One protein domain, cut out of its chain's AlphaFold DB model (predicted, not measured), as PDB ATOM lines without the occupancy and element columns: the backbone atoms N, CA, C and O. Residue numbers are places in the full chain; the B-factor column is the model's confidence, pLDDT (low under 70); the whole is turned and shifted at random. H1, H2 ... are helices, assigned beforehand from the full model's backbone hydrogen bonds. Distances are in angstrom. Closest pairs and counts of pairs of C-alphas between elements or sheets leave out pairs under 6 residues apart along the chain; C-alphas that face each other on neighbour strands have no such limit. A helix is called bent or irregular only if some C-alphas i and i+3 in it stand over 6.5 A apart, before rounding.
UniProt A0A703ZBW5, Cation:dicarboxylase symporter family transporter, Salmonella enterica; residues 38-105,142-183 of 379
ATOM      1  N   ALA A  38       0.376  61.536  64.188       83.56
ATOM      2  CA  ALA A  38       1.599  60.758  64.015       83.56
ATOM      3  C   ALA A  38       1.618  59.459  64.836       83.56
ATOM      4  O   ALA A  38       2.100  58.444  64.341       83.56
ATOM      5  N   ASN A  39       1.085  59.466  66.064       87.50
ATOM      6  CA  ASN A  39       1.219  58.325  66.980       87.50
ATOM      7  C   ASN A  39      -0.015  57.425  67.065       87.50
ATOM      8  O   ASN A  39       0.114  56.278  67.488       87.50
ATOM      9  N   LEU A  40      -1.203  57.913  66.687       87.25
ATOM     10  CA  LEU A  40      -2.440  57.145  66.837       87.25
ATOM     11  C   LEU A  40      -3.189  56.970  65.516       87.25
ATOM     12  O   LEU A  40      -3.402  55.835  65.099       87.25
ATOM     13  N   LEU A  41      -3.567  58.057  64.836       86.38
ATOM     14  CA  LEU A  41      -4.432  57.962  63.653       86.38
ATOM     15  C   LEU A  41      -3.705  57.369  62.438       86.38
ATOM     16  O   LEU A  41      -4.246  56.457  61.813       86.38
ATOM     17  N   SER A  42      -2.495  57.842  62.106       86.19
ATOM     18  CA  SER A  42      -1.735  57.306  60.964       86.19
ATOM     19  C   SER A  42      -1.328  55.849  61.192       86.19
ATOM     20  O   SER A  42      -1.667  55.026  60.344       86.19
ATOM     21  N   PRO A  43      -0.726  55.463  62.339       90.19
ATOM     22  CA  PRO A  43      -0.379  54.064  62.579       90.19
ATOM     23  C   PRO A  43      -1.602  53.142  62.605       90.19
ATOM     24  O   PRO A  43      -1.535  52.036  62.080       90.19
ATOM     25  N   ALA A  44      -2.742  53.582  63.158       88.94
ATOM     26  CA  ALA A  44      -3.977  52.797  63.118       88.94
ATOM     27  C   ALA A  44      -4.487  52.595  61.680       88.94
ATOM     28  O   ALA A  44      -4.898  51.488  61.322       88.94
ATOM     29  N   GLY A  45      -4.424  53.639  60.848       88.00
ATOM     30  CA  GLY A  45      -4.739  53.558  59.421       88.00
ATOM     31  C   GLY A  45      -3.791  52.622  58.669       88.00
ATOM     32  O   GLY A  45      -4.246  51.744  57.939       88.00
ATOM     33  N   ASP A  46      -2.486  52.739  58.905       89.19
ATOM     34  CA  ASP A  46      -1.469  51.895  58.277       89.19
ATOM     35  C   ASP A  46      -1.621  50.426  58.685       89.19
ATOM     36  O   ASP A  46      -1.562  49.541  57.832       89.19
ATOM     37  N   ILE A  47      -1.893  50.143  59.964       92.94
ATOM     38  CA  ILE A  47      -2.207  48.789  60.446       92.94
ATOM     39  C   ILE A  47      -3.434  48.243  59.714       92.94
ATOM     40  O   ILE A  47      -3.394  47.118  59.216       92.94
ATOM     41  N   PHE A  48      -4.507  49.026  59.598       89.88
ATOM     42  CA  PHE A  48      -5.711  48.609  58.879       89.88
ATOM     43  C   PHE A  48      -5.422  48.282  57.406       89.88
ATOM     44  O   PHE A  48      -5.827  47.225  56.913       89.88
ATOM     45  N   ILE A  49      -4.665  49.134  56.710       90.25
ATOM     46  CA  ILE A  49      -4.271  48.895  55.316       90.25
ATOM     47  C   ILE A  49      -3.367  47.663  55.192       90.25
ATOM     48  O   ILE A  49      -3.558  46.867  54.272       90.25
ATOM     49  N   HIS A  50      -2.420  47.455  56.111       90.88
ATOM     50  CA  HIS A  50      -1.586  46.251  56.132       90.88
ATOM     51  C   HIS A  50      -2.412  44.981  56.356       90.88
ATOM     52  O   HIS A  50      -2.188  43.990  55.661       90.88
ATOM     53  N   LEU A  51      -3.400  45.016  57.255       92.38
ATOM     54  CA  LEU A  51      -4.308  43.892  57.495       92.38
ATOM     55  C   LEU A  51      -5.104  43.532  56.234       92.38
ATOM     56  O   LEU A  51      -5.189  42.353  55.891       92.38
ATOM     57  N   ILE A  52      -5.624  44.527  55.506       90.38
ATOM     58  CA  ILE A  52      -6.301  44.294  54.220       90.38
ATOM     59  C   ILE A  52      -5.315  43.726  53.191       90.38
ATOM     60  O   ILE A  52      -5.595  42.703  52.569       90.38
ATOM     61  N   LYS A  53      -4.142  44.341  53.011       85.06
ATOM     62  CA  LYS A  53      -3.155  43.888  52.013       85.06
ATOM     63  C   LYS A  53      -2.661  42.462  52.276       85.06
ATOM     64  O   LYS A  53      -2.467  41.712  51.323       85.06
ATOM     65  N   MET A  54      -2.516  42.069  53.543       91.75
ATOM     66  CA  MET A  54      -2.083  40.727  53.946       91.75
ATOM     67  C   MET A  54      -3.039  39.629  53.463       91.75
ATOM     68  O   MET A  54      -2.591  38.560  53.051       91.75
ATOM     69  N   ILE A  55      -4.352  39.878  53.502       93.62
ATOM     70  CA  ILE A  55      -5.361  38.863  53.161       93.62
ATOM     71  C   ILE A  55      -5.676  38.798  51.664       93.62
ATOM     72  O   ILE A  55      -6.095  37.751  51.175       93.62
ATOM     73  N   VAL A  56      -5.471  39.891  50.923       93.12
ATOM     74  CA  VAL A  56      -5.921  40.019  49.528       93.12
ATOM     75  C   VAL A  56      -5.279  38.972  48.615       93.12
ATOM     76  O   VAL A  56      -5.999  38.255  47.921       93.12
ATOM     77  N   VAL A  57      -3.950  38.828  48.633       94.00
ATOM     78  CA  VAL A  57      -3.251  37.899  47.724       94.00
ATOM     79  C   VAL A  57      -3.615  36.427  48.001       94.00
ATOM     80  O   VAL A  57      -4.042  35.750  47.060       94.00
ATOM     81  N   PRO A  58      -3.540  35.909  49.248       93.44
ATOM     82  CA  PRO A  58      -3.923  34.523  49.536       93.44
ATOM     83  C   PRO A  58      -5.386  34.210  49.206       93.44
ATOM     84  O   PRO A  58      -5.689  33.128  48.690       93.44
ATOM     85  N   ILE A  59      -6.302  35.147  49.475       94.94
ATOM     86  CA  ILE A  59      -7.726  34.963  49.181       94.94
ATOM     87  C   ILE A  59      -7.953  34.896  47.673       94.94
ATOM     88  O   ILE A  59      -8.631  33.981  47.214       94.94
ATOM     89  N   VAL A  60      -7.374  35.802  46.884       94.50
ATOM     90  CA  VAL A  60      -7.563  35.800  45.423       94.50
ATOM     91  C   VAL A  60      -7.075  34.493  44.802       94.50
ATOM     92  O   VAL A  60      -7.802  33.879  44.027       94.50
ATOM     93  N   ILE A  61      -5.892  34.017  45.190       94.38
ATOM     94  CA  ILE A  61      -5.328  32.768  44.659       94.38
ATOM     95  C   ILE A  61      -6.210  31.574  45.024       94.38
ATOM     96  O   ILE A  61      -6.611  30.799  44.156       94.38
ATOM     97  N   SER A  62      -6.533  31.427  46.310       94.12
ATOM     98  CA  SER A  62      -7.303  30.279  46.793       94.12
ATOM     99  C   SER A  62      -8.715  30.254  46.212       94.12
ATOM    100  O   SER A  62      -9.151  29.221  45.708       94.12
ATOM    101  N   THR A  63      -9.414  31.389  46.216       94.00
ATOM    102  CA  THR A  63     -10.788  31.487  45.703       94.00
ATOM    103  C   THR A  63     -10.866  31.259  44.199       94.00
ATOM    104  O   THR A  63     -11.773  30.560  43.754       94.00
ATOM    105  N   LEU A  64      -9.911  31.770  43.414       92.38
ATOM    106  CA  LEU A  64      -9.882  31.532  41.971       92.38
ATOM    107  C   LEU A  64      -9.554  30.077  41.643       92.38
ATOM    108  O   LEU A  64     -10.272  29.467  40.855       92.38
ATOM    109  N   ILE A  65      -8.517  29.501  42.260       91.62
ATOM    110  CA  ILE A  65      -8.125  28.111  41.990       91.62
ATOM    111  C   ILE A  65      -9.255  27.157  42.383       91.62
ATOM    112  O   ILE A  65      -9.658  26.331  41.568       91.62
ATOM    113  N   VAL A  66      -9.793  27.282  43.601       89.50
ATOM    114  CA  VAL A  66     -10.882  26.419  44.089       89.50
ATOM    115  C   VAL A  66     -12.167  26.667  43.304       89.50
ATOM    116  O   VAL A  66     -12.840  25.713  42.919       89.50
ATOM    117  N   GLY A  67     -12.492  27.931  43.026       88.44
ATOM    118  CA  GLY A  67     -13.685  28.307  42.274       88.44
ATOM    119  C   GLY A  67     -13.683  27.733  40.863       88.44
ATOM    120  O   GLY A  67     -14.689  27.190  40.426       88.44
ATOM    121  N   ILE A  68     -12.542  27.786  40.174       87.12
ATOM    122  CA  ILE A  68     -12.391  27.229  38.827       87.12
ATOM    123  C   ILE A  68     -12.380  25.705  38.877       87.12
ATOM    124  O   ILE A  68     -13.155  25.073  38.161       87.12
ATOM    125  N   ALA A  69     -11.565  25.113  39.756       83.38
ATOM    126  CA  ALA A  69     -11.477  23.664  39.903       83.38
ATOM    127  C   ALA A  69     -12.831  23.019  40.256       83.38
ATOM    128  O   ALA A  69     -13.112  21.909  39.811       83.38
ATOM    129  N   GLY A  70     -13.693  23.728  40.993       81.06
ATOM    130  CA  GLY A  70     -15.033  23.273  41.361       81.06
ATOM    131  C   GLY A  70     -16.051  23.228  40.216       81.06
ATOM    132  O   GLY A  70     -17.043  22.515  40.334       81.06
ATOM    133  N   VAL A  71     -15.828  23.938  39.100       80.62
ATOM    134  CA  VAL A  71     -16.756  23.931  37.947       80.62
ATOM    135  C   VAL A  71     -16.699  22.603  37.182       80.62
ATOM    136  O   VAL A  71     -17.678  22.226  36.543       80.62
ATOM    137  N   GLY A  72     -15.577  21.880  37.243       68.69
ATOM    138  CA  GLY A  72     -15.405  20.552  36.641       68.69
ATOM    139  C   GLY A  72     -15.303  20.525  35.110       68.69
ATOM    140  O   GLY A  72     -14.575  19.694  34.583       68.69
ATOM    141  N   ASP A  73     -15.951  21.437  34.379       78.62
ATOM    142  CA  ASP A  73     -15.905  21.507  32.909       78.62
ATOM    143  C   ASP A  73     -15.312  22.837  32.403       78.62
ATOM    144  O   ASP A  73     -15.862  23.926  32.608       78.62
ATOM    145  N   ALA A  74     -14.205  22.740  31.660       76.94
ATOM    146  CA  ALA A  74     -13.534  23.878  31.035       76.94
ATOM    147  C   ALA A  74     -14.422  24.606  30.005       76.94
ATOM    148  O   ALA A  74     -14.348  25.832  29.877       76.94
ATOM    149  N   LYS A  75     -15.299  23.887  29.289       81.19
ATOM    150  CA  LYS A  75     -16.204  24.486  28.294       81.19
ATOM    151  C   LYS A  75     -17.301  25.303  28.974       81.19
ATOM    152  O   LYS A  75     -17.643  26.399  28.515       81.19
ATOM    153  N   GLN A  76     -17.829  24.798  30.085       82.12
ATOM    154  CA  GLN A  76     -18.770  25.534  30.918       82.12
ATOM    155  C   GLN A  76     -18.127  26.792  31.513       82.12
ATOM    156  O   GLN A  76     -18.746  27.857  31.455       82.12
ATOM    157  N   LEU A  77     -16.886  26.694  32.002       82.69
ATOM    158  CA  LEU A  77     -16.135  27.831  32.535       82.69
ATOM    159  C   LEU A  77     -15.967  28.947  31.496       82.69
ATOM    160  O   LEU A  77     -16.280  30.097  31.788       82.69
ATOM    161  N   GLY A  78     -15.550  28.613  30.268       82.44
ATOM    162  CA  GLY A  78     -15.391  29.599  29.193       82.44
ATOM    163  C   GLY A  78     -16.695  30.333  28.861       82.44
ATOM    164  O   GLY A  78     -16.705  31.553  28.691       82.44
ATOM    165  N   ARG A  79     -17.829  29.618  28.850       87.31
ATOM    166  CA  ARG A  79     -19.153  30.217  28.614       87.31
ATOM    167  C   ARG A  79     -19.588  31.148  29.748       87.31
ATOM    168  O   ARG A  79     -20.204  32.176  29.473       87.31
ATOM    169  N   ILE A  80     -19.311  30.785  30.999       87.69
ATOM    170  CA  ILE A  80     -19.610  31.634  32.159       87.69
ATOM    171  C   ILE A  80     -18.713  32.875  32.126       87.69
ATOM    172  O   ILE A  80     -19.232  33.983  32.171       87.69
ATOM    173  N   GLY A  81     -17.403  32.697  31.935       85.06
ATOM    174  CA  GLY A  81     -16.433  33.791  31.866       85.06
ATOM    175  C   GLY A  81     -16.776  34.820  30.789       85.06
ATOM    176  O   GLY A  81     -16.818  36.010  31.080       85.06
ATOM    177  N   ALA A  82     -17.121  34.378  29.576       87.94
ATOM    178  CA  ALA A  82     -17.518  35.285  28.498       87.94
ATOM    179  C   ALA A  82     -18.786  36.093  28.836       87.94
ATOM    180  O   ALA A  82     -18.831  37.299  28.597       87.94
ATOM    181  N   LYS A  83     -19.803  35.453  29.437       92.25
ATOM    182  CA  LYS A  83     -21.014  36.152  29.900       92.25
ATOM    183  C   LYS A  83     -20.696  37.166  30.995       92.25
ATOM    184  O   LYS A  83     -21.249  38.260  30.979       92.25
ATOM    185  N   THR A  84     -19.810  36.813  31.920       89.00
ATOM    186  CA  THR A  84     -19.385  37.687  33.016       89.00
ATOM    187  C   THR A  84     -18.601  38.893  32.510       89.00
ATOM    188  O   THR A  84     -18.886  39.999  32.950       89.00
ATOM    189  N   ILE A  85     -17.675  38.716  31.561       89.88
ATOM    190  CA  ILE A  85     -16.932  39.828  30.944       89.88
ATOM    191  C   ILE A  85     -17.896  40.791  30.249       89.88
ATOM    192  O   ILE A  85     -17.843  41.989  30.502       89.88
ATOM    193  N   LEU A  86     -18.819  40.275  29.430       93.88
ATOM    194  CA  LEU A  86     -19.793  41.110  28.723       93.88
ATOM    195  C   LEU A  86     -20.721  41.852  29.697       93.88
ATOM    196  O   LEU A  86     -21.011  43.030  29.502       93.88
ATOM    197  N   TYR A  87     -21.155  41.180  30.765       94.75
ATOM    198  CA  TYR A  87     -21.946  41.798  31.826       94.75
ATOM    199  C   TYR A  87     -21.176  42.918  32.541       94.75
ATOM    200  O   TYR A  87     -21.724  44.005  32.722       94.75
ATOM    201  N   PHE A  88     -19.918  42.667  32.926       92.31
ATOM    202  CA  PHE A  88     -19.087  43.662  33.598       92.31
ATOM    203  C   PHE A  88     -18.817  44.867  32.708       92.31
ATOM    204  O   PHE A  88     -19.005  45.982  33.169       92.31
ATOM    205  N   GLU A  89     -18.461  44.655  31.446       92.44
ATOM    206  CA  GLU A  89     -18.212  45.748  30.504       92.44
ATOM    207  C   GLU A  89     -19.449  46.640  30.323       92.44
ATOM    208  O   GLU A  89     -19.356  47.868  30.316       92.44
ATOM    209  N   LEU A  90     -20.635  46.034  30.229       95.81
ATOM    210  CA  LEU A  90     -21.879  46.778  30.059       95.81
ATOM    211  C   LEU A  90     -22.215  47.602  31.306       95.81
ATOM    212  O   LEU A  90     -22.533  48.786  31.194       95.81
ATOM    213  N   ILE A  91     -22.125  47.007  32.500       96.06
ATOM    214  CA  ILE A  91     -22.474  47.713  33.738       96.06
ATOM    215  C   ILE A  91     -21.436  48.780  34.112       96.06
ATOM    216  O   ILE A  91     -21.830  49.852  34.573       96.06
ATOM    217  N   THR A  92     -20.137  48.548  33.877       93.25
ATOM    218  CA  THR A  92     -19.098  49.563  34.112       93.25
ATOM    219  C   THR A  92     -19.233  50.723  33.137       93.25
ATOM    220  O   THR A  92     -19.158  51.869  33.570       93.25
ATOM    221  N   THR A  93     -19.527  50.460  31.861       94.50
ATOM    222  CA  THR A  93     -19.789  51.516  30.873       94.50
ATOM    223  C   THR A  93     -20.969  52.388  31.301       94.50
ATOM    224  O   THR A  93     -20.853  53.613  31.330       94.50
ATOM    225  N   VAL A  94     -22.084  51.776  31.717       95.38
ATOM    226  CA  VAL A  94     -23.252  52.513  32.233       95.38
ATOM    227  C   VAL A  94     -22.892  53.323  33.481       95.38
ATOM    228  O   VAL A  94     -23.277  54.489  33.586       95.38
ATOM    229  N   ALA A  95     -22.122  52.747  34.407       94.75
ATOM    230  CA  ALA A  95     -21.687  53.435  35.619       94.75
ATOM    231  C   ALA A  95     -20.769  54.633  35.321       94.75
ATOM    232  O   ALA A  95     -20.946  55.691  35.921       94.75
ATOM    233  N   ILE A  96     -19.832  54.500  34.374       94.81
ATOM    234  CA  ILE A  96     -18.937  55.585  33.943       94.81
ATOM    235  C   ILE A  96     -19.745  56.713  33.297       94.81
ATOM    236  O   ILE A  96     -19.558  57.873  33.656       94.81
ATOM    237  N   ILE A  97     -20.678  56.386  32.397       95.69
ATOM    238  CA  ILE A  97     -21.554  57.380  31.756       95.69
ATOM    239  C   ILE A  97     -22.355  58.139  32.814       95.69
ATOM    240  O   ILE A  97     -22.360  59.370  32.805       95.69
ATOM    241  N   LEU A  98     -22.992  57.433  33.751       94.75
ATOM    242  CA  LEU A  98     -23.735  58.059  34.845       94.75
ATOM    243  C   LEU A  98     -22.830  58.936  35.716       94.75
ATOM    244  O   LEU A  98     -23.190  60.073  36.002       94.75
ATOM    245  N   GLY A  99     -21.646  58.445  36.092       93.50
ATOM    246  CA  GLY A  99     -20.682  59.181  36.910       93.50
ATOM    247  C   GLY A  99     -20.220  60.482  36.255       93.50
ATOM    248  O   GLY A  99     -20.278  61.536  36.883       93.50
ATOM    249  N   ILE A 100     -19.837  60.430  34.975       93.94
ATOM    250  CA  ILE A 100     -19.420  61.613  34.208       93.94
ATOM    251  C   ILE A 100     -20.594  62.579  34.018       93.94
ATOM    252  O   ILE A 100     -20.428  63.790  34.154       93.94
ATOM    253  N   THR A 101     -21.793  62.062  33.743       94.19
ATOM    254  CA  THR A 101     -22.991  62.896  33.568       94.19
ATOM    255  C   THR A 101     -23.318  63.652  34.853       94.19
ATOM    256  O   THR A 101     -23.483  64.868  34.824       94.19
ATOM    257  N   LEU A 102     -23.350  62.958  35.995       93.50
ATOM    258  CA  LEU A 102     -23.585  63.581  37.299       93.50
ATOM    259  C   LEU A 102     -22.482  64.590  37.646       93.50
ATOM    260  O   LEU A 102     -22.796  65.687  38.101       93.50
ATOM    261  N   ALA A 103     -21.212  64.265  37.387       90.12
ATOM    262  CA  ALA A 103     -20.099  65.181  37.622       90.12
ATOM    263  C   ALA A 103     -20.227  66.473  36.796       90.12
ATOM    264  O   ALA A 103     -20.040  67.562  37.336       90.12
ATOM    265  N   ASN A 104     -20.611  66.371  35.521       90.12
ATOM    266  CA  ASN A 104     -20.790  67.530  34.643       90.12
ATOM    267  C   ASN A 104     -22.028  68.372  34.988       90.12
ATOM    268  O   ASN A 104     -22.000  69.587  34.795       90.12
ATOM    269  N   VAL A 105     -23.103  67.748  35.485       92.62
ATOM    270  CA  VAL A 105     -24.353  68.438  35.853       92.62
ATOM    271  C   VAL A 105     -24.234  69.136  37.205       92.62
ATOM    272  O   VAL A 105     -24.593  70.303  37.324       92.62
ATOM    273  N   THR A 142      -0.057  44.964  27.206       78.50
ATOM    274  CA  THR A 142      -1.005  44.467  28.218       78.50
ATOM    275  C   THR A 142      -1.088  42.939  28.231       78.50
ATOM    276  O   THR A 142      -1.195  42.325  29.288       78.50
ATOM    277  N   ILE A 143      -1.007  42.290  27.064       81.06
ATOM    278  CA  ILE A 143      -0.950  40.822  26.991       81.06
ATOM    279  C   ILE A 143       0.363  40.300  27.587       81.06
ATOM    280  O   ILE A 143       0.358  39.317  28.322       81.06
ATOM    281  N   LEU A 144       1.487  40.965  27.311       82.06
ATOM    282  CA  LEU A 144       2.782  40.617  27.895       82.06
ATOM    283  C   LEU A 144       2.789  40.778  29.420       82.06
ATOM    284  O   LEU A 144       3.352  39.929  30.105       82.06
ATOM    285  N   SER A 145       2.132  41.807  29.964       83.88
ATOM    286  CA  SER A 145       2.051  42.012  31.414       83.88
ATOM    287  C   SER A 145       1.128  41.022  32.135       83.88
ATOM    288  O   SER A 145       1.246  40.880  33.349       83.88
ATOM    289  N   LEU A 146       0.257  40.291  31.419       87.25
ATOM    290  CA  LEU A 146      -0.535  39.196  31.995       87.25
ATOM    291  C   LEU A 146       0.319  37.995  32.403       87.25
ATOM    292  O   LEU A 146      -0.022  37.316  33.370       87.25
ATOM    293  N   VAL A 147       1.400  37.705  31.674       88.19
ATOM    294  CA  VAL A 147       2.203  36.496  31.887       88.19
ATOM    295  C   VAL A 147       3.400  36.823  32.789       88.19
ATOM    296  O   VAL A 147       4.357  37.444  32.326       88.19
ATOM    297  N   PRO A 148       3.405  36.405  34.072       86.31
ATOM    298  CA  PRO A 148       4.535  36.674  34.949       86.31
ATOM    299  C   PRO A 148       5.753  35.848  34.535       86.31
ATOM    300  O   PRO A 148       5.652  34.649  34.279       86.31
ATOM    301  N   THR A 149       6.936  36.458  34.581       87.88
ATOM    302  CA  THR A 149       8.205  35.714  34.511       87.88
ATOM    303  C   THR A 149       8.440  34.883  35.775       87.88
ATOM    304  O   THR A 149       9.076  33.834  35.718       87.88
ATOM    305  N   ASN A 150       7.916  35.336  36.923       92.62
ATOM    306  CA  ASN A 150       7.971  34.629  38.199       92.62
ATOM    307  C   ASN A 150       6.747  34.967  39.067       92.62
ATOM    308  O   ASN A 150       6.594  36.099  39.527       92.62
ATOM    309  N   ILE A 151       5.909  33.965  39.342       92.56
ATOM    310  CA  ILE A 151       4.690  34.141  40.139       92.56
ATOM    311  C   ILE A 151       4.969  34.531  41.595       92.56
ATOM    312  O   ILE A 151       4.230  35.329  42.161       92.56
ATOM    313  N   ILE A 152       6.047  34.029  42.206       93.75
ATOM    314  CA  ILE A 152       6.397  34.348  43.598       93.75
ATOM    315  C   ILE A 152       6.767  35.825  43.720       93.75
ATOM    316  O   ILE A 152       6.333  36.494  44.654       93.75
ATOM    317  N   ALA A 153       7.503  36.353  42.741       92.25
ATOM    318  CA  ALA A 153       7.825  37.773  42.694       92.25
ATOM    319  C   ALA A 153       6.562  38.635  42.532       92.25
ATOM    320  O   ALA A 153       6.409  39.618  43.252       92.25
ATOM    321  N   SER A 154       5.636  38.245  41.649       92.69
ATOM    322  CA  SER A 154       4.355  38.945  41.480       92.69
ATOM    323  C   SER A 154       3.499  38.908  42.749       92.69
ATOM    324  O   SER A 154       2.941  39.930  43.131       92.69
ATOM    325  N   MET A 155       3.452  37.773  43.456       91.88
ATOM    326  CA  MET A 155       2.762  37.655  44.749       91.88
ATOM    327  C   MET A 155       3.376  38.555  45.822       91.88
ATOM    328  O   MET A 155       2.641  39.191  46.571       91.88
ATOM    329  N   ALA A 156       4.707  38.634  45.881       91.06
ATOM    330  CA  ALA A 156       5.406  39.482  46.842       91.06
ATOM    331  C   ALA A 156       5.201  40.980  46.561       91.06
ATOM    332  O   ALA A 156       5.094  41.770  47.495       91.06
ATOM    333  N   LYS A 157       5.130  41.369  45.282       88.56
ATOM    334  CA  LYS A 157       4.882  42.755  44.854       88.56
ATOM    335  C   LYS A 157       3.405  43.157  44.897       88.56
ATOM    336  O   LYS A 157       3.107  44.344  44.946       88.56
ATOM    337  N   GLY A 158       2.493  42.185  44.910       86.44
ATOM    338  CA  GLY A 158       1.054  42.431  44.833       86.44
ATOM    339  C   GLY A 158       0.564  42.735  43.414       86.44
ATOM    340  O   GLY A 158      -0.442  43.423  43.251       86.44
ATOM    341  N   ASP A 159       1.249  42.224  42.386       89.25
ATOM    342  CA  ASP A 159       0.860  42.408  40.986       89.25
ATOM    343  C   ASP A 159      -0.385  41.556  40.676       89.25
ATOM    344  O   ASP A 159      -0.296  40.393  40.275       89.25
ATOM    345  N   MET A 160      -1.571  42.129  40.887       89.69
ATOM    346  CA  MET A 160      -2.842  41.390  40.876       89.69
ATOM    347  C   MET A 160      -3.162  40.739  39.530       89.69
ATOM    348  O   MET A 160      -3.651  39.613  39.487       89.69
ATOM    349  N   LEU A 161      -2.880  41.424  38.425       88.56
ATOM    350  CA  LEU A 161      -3.231  40.960  37.084       88.56
ATOM    351  C   LEU A 161      -2.478  39.659  36.699       88.56
ATOM    352  O   LEU A 161      -3.153  38.683  36.358       88.56
ATOM    353  N   PRO A 162      -1.143  39.556  36.879       91.69
ATOM    354  CA  PRO A 162      -0.426  38.283  36.770       91.69
ATOM    355  C   PRO A 162      -0.894  37.193  37.743       91.69
ATOM    356  O   PRO A 162      -0.981  36.024  37.363       91.69
ATOM    357  N   ILE A 163      -1.201  37.553  38.997       94.12
ATOM    358  CA  ILE A 163      -1.667  36.595  40.017       94.12
ATOM    359  C   ILE A 163      -2.996  35.962  39.591       94.12
ATOM    360  O   ILE A 163      -3.157  34.741  39.679       94.12
ATOM    361  N   ILE A 164      -3.936  36.772  39.099       91.81
ATOM    362  CA  ILE A 164      -5.230  36.310  38.585       91.81
ATOM    363  C   ILE A 164      -5.012  35.403  37.372       91.81
ATOM    364  O   ILE A 164      -5.549  34.295  37.340       91.81
ATOM    365  N   PHE A 165      -4.189  35.829  36.409       90.88
ATOM    366  CA  PHE A 165      -3.902  35.053  35.202       90.88
ATOM    367  C   PHE A 165      -3.311  33.673  35.524       90.88
ATOM    368  O   PHE A 165      -3.815  32.650  35.055       90.88
ATOM    369  N   PHE A 166      -2.295  33.626  36.392       93.19
ATOM    370  CA  PHE A 166      -1.712  32.372  36.865       93.19
ATOM    371  C   PHE A 166      -2.745  31.496  37.581       93.19
ATOM    372  O   PHE A 166      -2.838  30.308  37.287       93.19
ATOM    373  N   SER A 167      -3.540  32.068  38.490       93.31
ATOM    374  CA  SER A 167      -4.532  31.316  39.271       93.31
ATOM    375  C   SER A 167      -5.584  30.658  38.377       93.31
ATOM    376  O   SER A 167      -5.983  29.520  38.627       93.31
ATOM    377  N   VAL A 168      -5.988  31.335  37.296       89.44
ATOM    378  CA  VAL A 168      -6.916  30.791  36.295       89.44
ATOM    379  C   VAL A 168      -6.301  29.612  35.545       89.44
ATOM    380  O   VAL A 168      -6.915  28.545  35.469       89.44
ATOM    381  N   LEU A 169      -5.082  29.773  35.017       88.69
ATOM    382  CA  LEU A 169      -4.380  28.698  34.310       88.69
ATOM    383  C   LEU A 169      -4.086  27.507  35.221       88.69
ATOM    384  O   LEU A 169      -4.254  26.359  34.812       88.69
ATOM    385  N   PHE A 170      -3.684  27.769  36.462       90.31
ATOM    386  CA  PHE A 170      -3.426  26.733  37.450       90.31
ATOM    387  C   PHE A 170      -4.707  25.978  37.809       90.31
ATOM    388  O   PHE A 170      -4.711  24.750  37.794       90.31
ATOM    389  N   GLY A 171      -5.817  26.686  38.049       87.81
ATOM    390  CA  GLY A 171      -7.128  26.073  38.279       87.81
ATOM    391  C   GLY A 171      -7.564  25.172  37.121       87.81
ATOM    392  O   GLY A 171      -7.963  24.031  37.345       87.81
ATOM    393  N   LEU A 172      -7.407  25.630  35.874       85.50
ATOM    394  CA  LEU A 172      -7.649  24.814  34.676       85.50
ATOM    395  C   LEU A 172      -6.737  23.579  34.615       85.50
ATOM    396  O   LEU A 172      -7.203  22.480  34.319       85.50
ATOM    397  N   GLY A 173      -5.450  23.738  34.934       82.31
ATOM    398  CA  GLY A 173      -4.497  22.632  35.017       82.31
ATOM    399  C   GLY A 173      -4.903  21.583  36.053       82.31
ATOM    400  O   GLY A 173      -4.820  20.386  35.780       82.31
ATOM    401  N   VAL A 174      -5.422  22.014  37.207       83.25
ATOM    402  CA  VAL A 174      -5.956  21.117  38.243       83.25
ATOM    403  C   VAL A 174      -7.165  20.336  37.727       83.25
ATOM    404  O   VAL A 174      -7.225  19.129  37.957       83.25
ATOM    405  N   ILE A 175      -8.089  20.964  36.993       82.19
ATOM    406  CA  ILE A 175      -9.236  20.267  36.377       82.19
ATOM    407  C   ILE A 175      -8.742  19.158  35.443       82.19
ATOM    408  O   ILE A 175      -9.110  17.994  35.603       82.19
ATOM    409  N   VAL A 176      -7.859  19.501  34.501       76.81
ATOM    410  CA  VAL A 176      -7.334  18.553  33.504       76.81
ATOM    411  C   VAL A 176      -6.548  17.420  34.173       76.81
ATOM    412  O   VAL A 176      -6.742  16.251  33.840       76.81
ATOM    413  N   GLY A 177      -5.706  17.739  35.158       71.75
ATOM    414  CA  GLY A 177      -4.953  16.741  35.919       71.75
ATOM    415  C   GLY A 177      -5.854  15.808  36.733       71.75
ATOM    416  O   GLY A 177      -5.598  14.605  36.811       71.75
ATOM    417  N   THR A 178      -6.949  16.335  37.285       72.62
ATOM    418  CA  THR A 178      -7.936  15.541  38.032       72.62
ATOM    419  C   THR A 178      -8.672  14.562  37.116       72.62
ATOM    420  O   THR A 178      -8.884  13.425  37.520       72.62
ATOM    421  N   PHE A 179      -8.971  14.925  35.865       68.38
ATOM    422  CA  PHE A 179      -9.550  13.979  34.901       68.38
ATOM    423  C   PHE A 179      -8.628  12.799  34.569       68.38
ATOM    424  O   PHE A 179      -9.116  11.692  34.364       68.38
ATOM    425  N   HIS A 180      -7.309  13.009  34.528       65.50
ATOM    426  CA  HIS A 180      -6.349  11.948  34.201       65.50
ATOM    427  C   HIS A 180      -6.023  11.033  35.389       65.50
ATOM    428  O   HIS A 180      -5.921   9.821  35.232       65.50
ATOM    429  N   VAL A 181      -5.844  11.603  36.587       64.69
ATOM    430  CA  VAL A 181      -5.332  10.868  37.766       64.69
ATOM    431  C   VAL A 181      -6.437  10.602  38.808       64.69
ATOM    432  O   VAL A 181      -6.224   9.935  39.825       64.69
ATOM    433  N   GLY A 182      -7.649  11.115  38.580       68.94
ATOM    434  CA  GLY A 182      -8.812  11.048  39.471       68.94
ATOM    435  C   GLY A 182      -8.713  11.984  40.677       68.94
ATOM    436  O   GLY A 182      -9.668  12.672  41.016       68.94
ATOM    437  N   GLN A 183      -7.555  12.027  41.339       69.25
ATOM    438  CA  GLN A 183      -7.257  12.948  42.437       69.25
ATOM    439  C   GLN A 183      -5.809  13.437  42.304       69.25
ATOM    440  O   GLN A 183      -4.917  12.595  42.182       69.25
TER     441      GLN A 183
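This is residues 38 to 105 and 142 to 183 of the 379 residues of the protein "Cation:dicarboxylase symporter family transporter" of Salmonella enterica (UniProt A0A703ZBW5). Look for an open V of two long helices, H1 and H2, whose far parts, residues 38 to 52 and 78 to 105, stand free; H5 packs beside H1b, with short H3 and H4 on its first turns. The printed part has 110 residues, five named helices in order H1 to H5 and no named strand: all helix. It is loose, radius of gyration of the C-alphas 18.8 A, spanning 56 by 41 by 26 A.

H1, residues 38 to 69, was assigned as one helix by its hydrogen bonds but is bent: C-alphas 54 and 57 are 6.9 A apart. Its arms H1a, 38 to 54, and H1b, 57 to 69, stand at a shallow tilt of 21 degrees; H1a is irregular, C-alphas 39 and 42 being 6.8 A apart. H1b touches the hub H5, residues 160 to 181, closest at C-alphas Ile 65 and Gly 171, 4.3 A. Every O i to N i+4 pair is within hydrogen-bond range in H1b and H5; H1a has 11 of 13.

Find C-alpha 38 at (1.599, 60.758, 64.015). H2, residues 74 to 105, runs 46.1 A to C-alpha 105 at (-24.353, 68.438, 35.853). H3 is residues 142 to 146, H4 151 to 157.

Residues 106 to 141 are not printed, a 34.3 A gap between C-alphas. Residues 72 and 179 to 183 have pLDDT under 70.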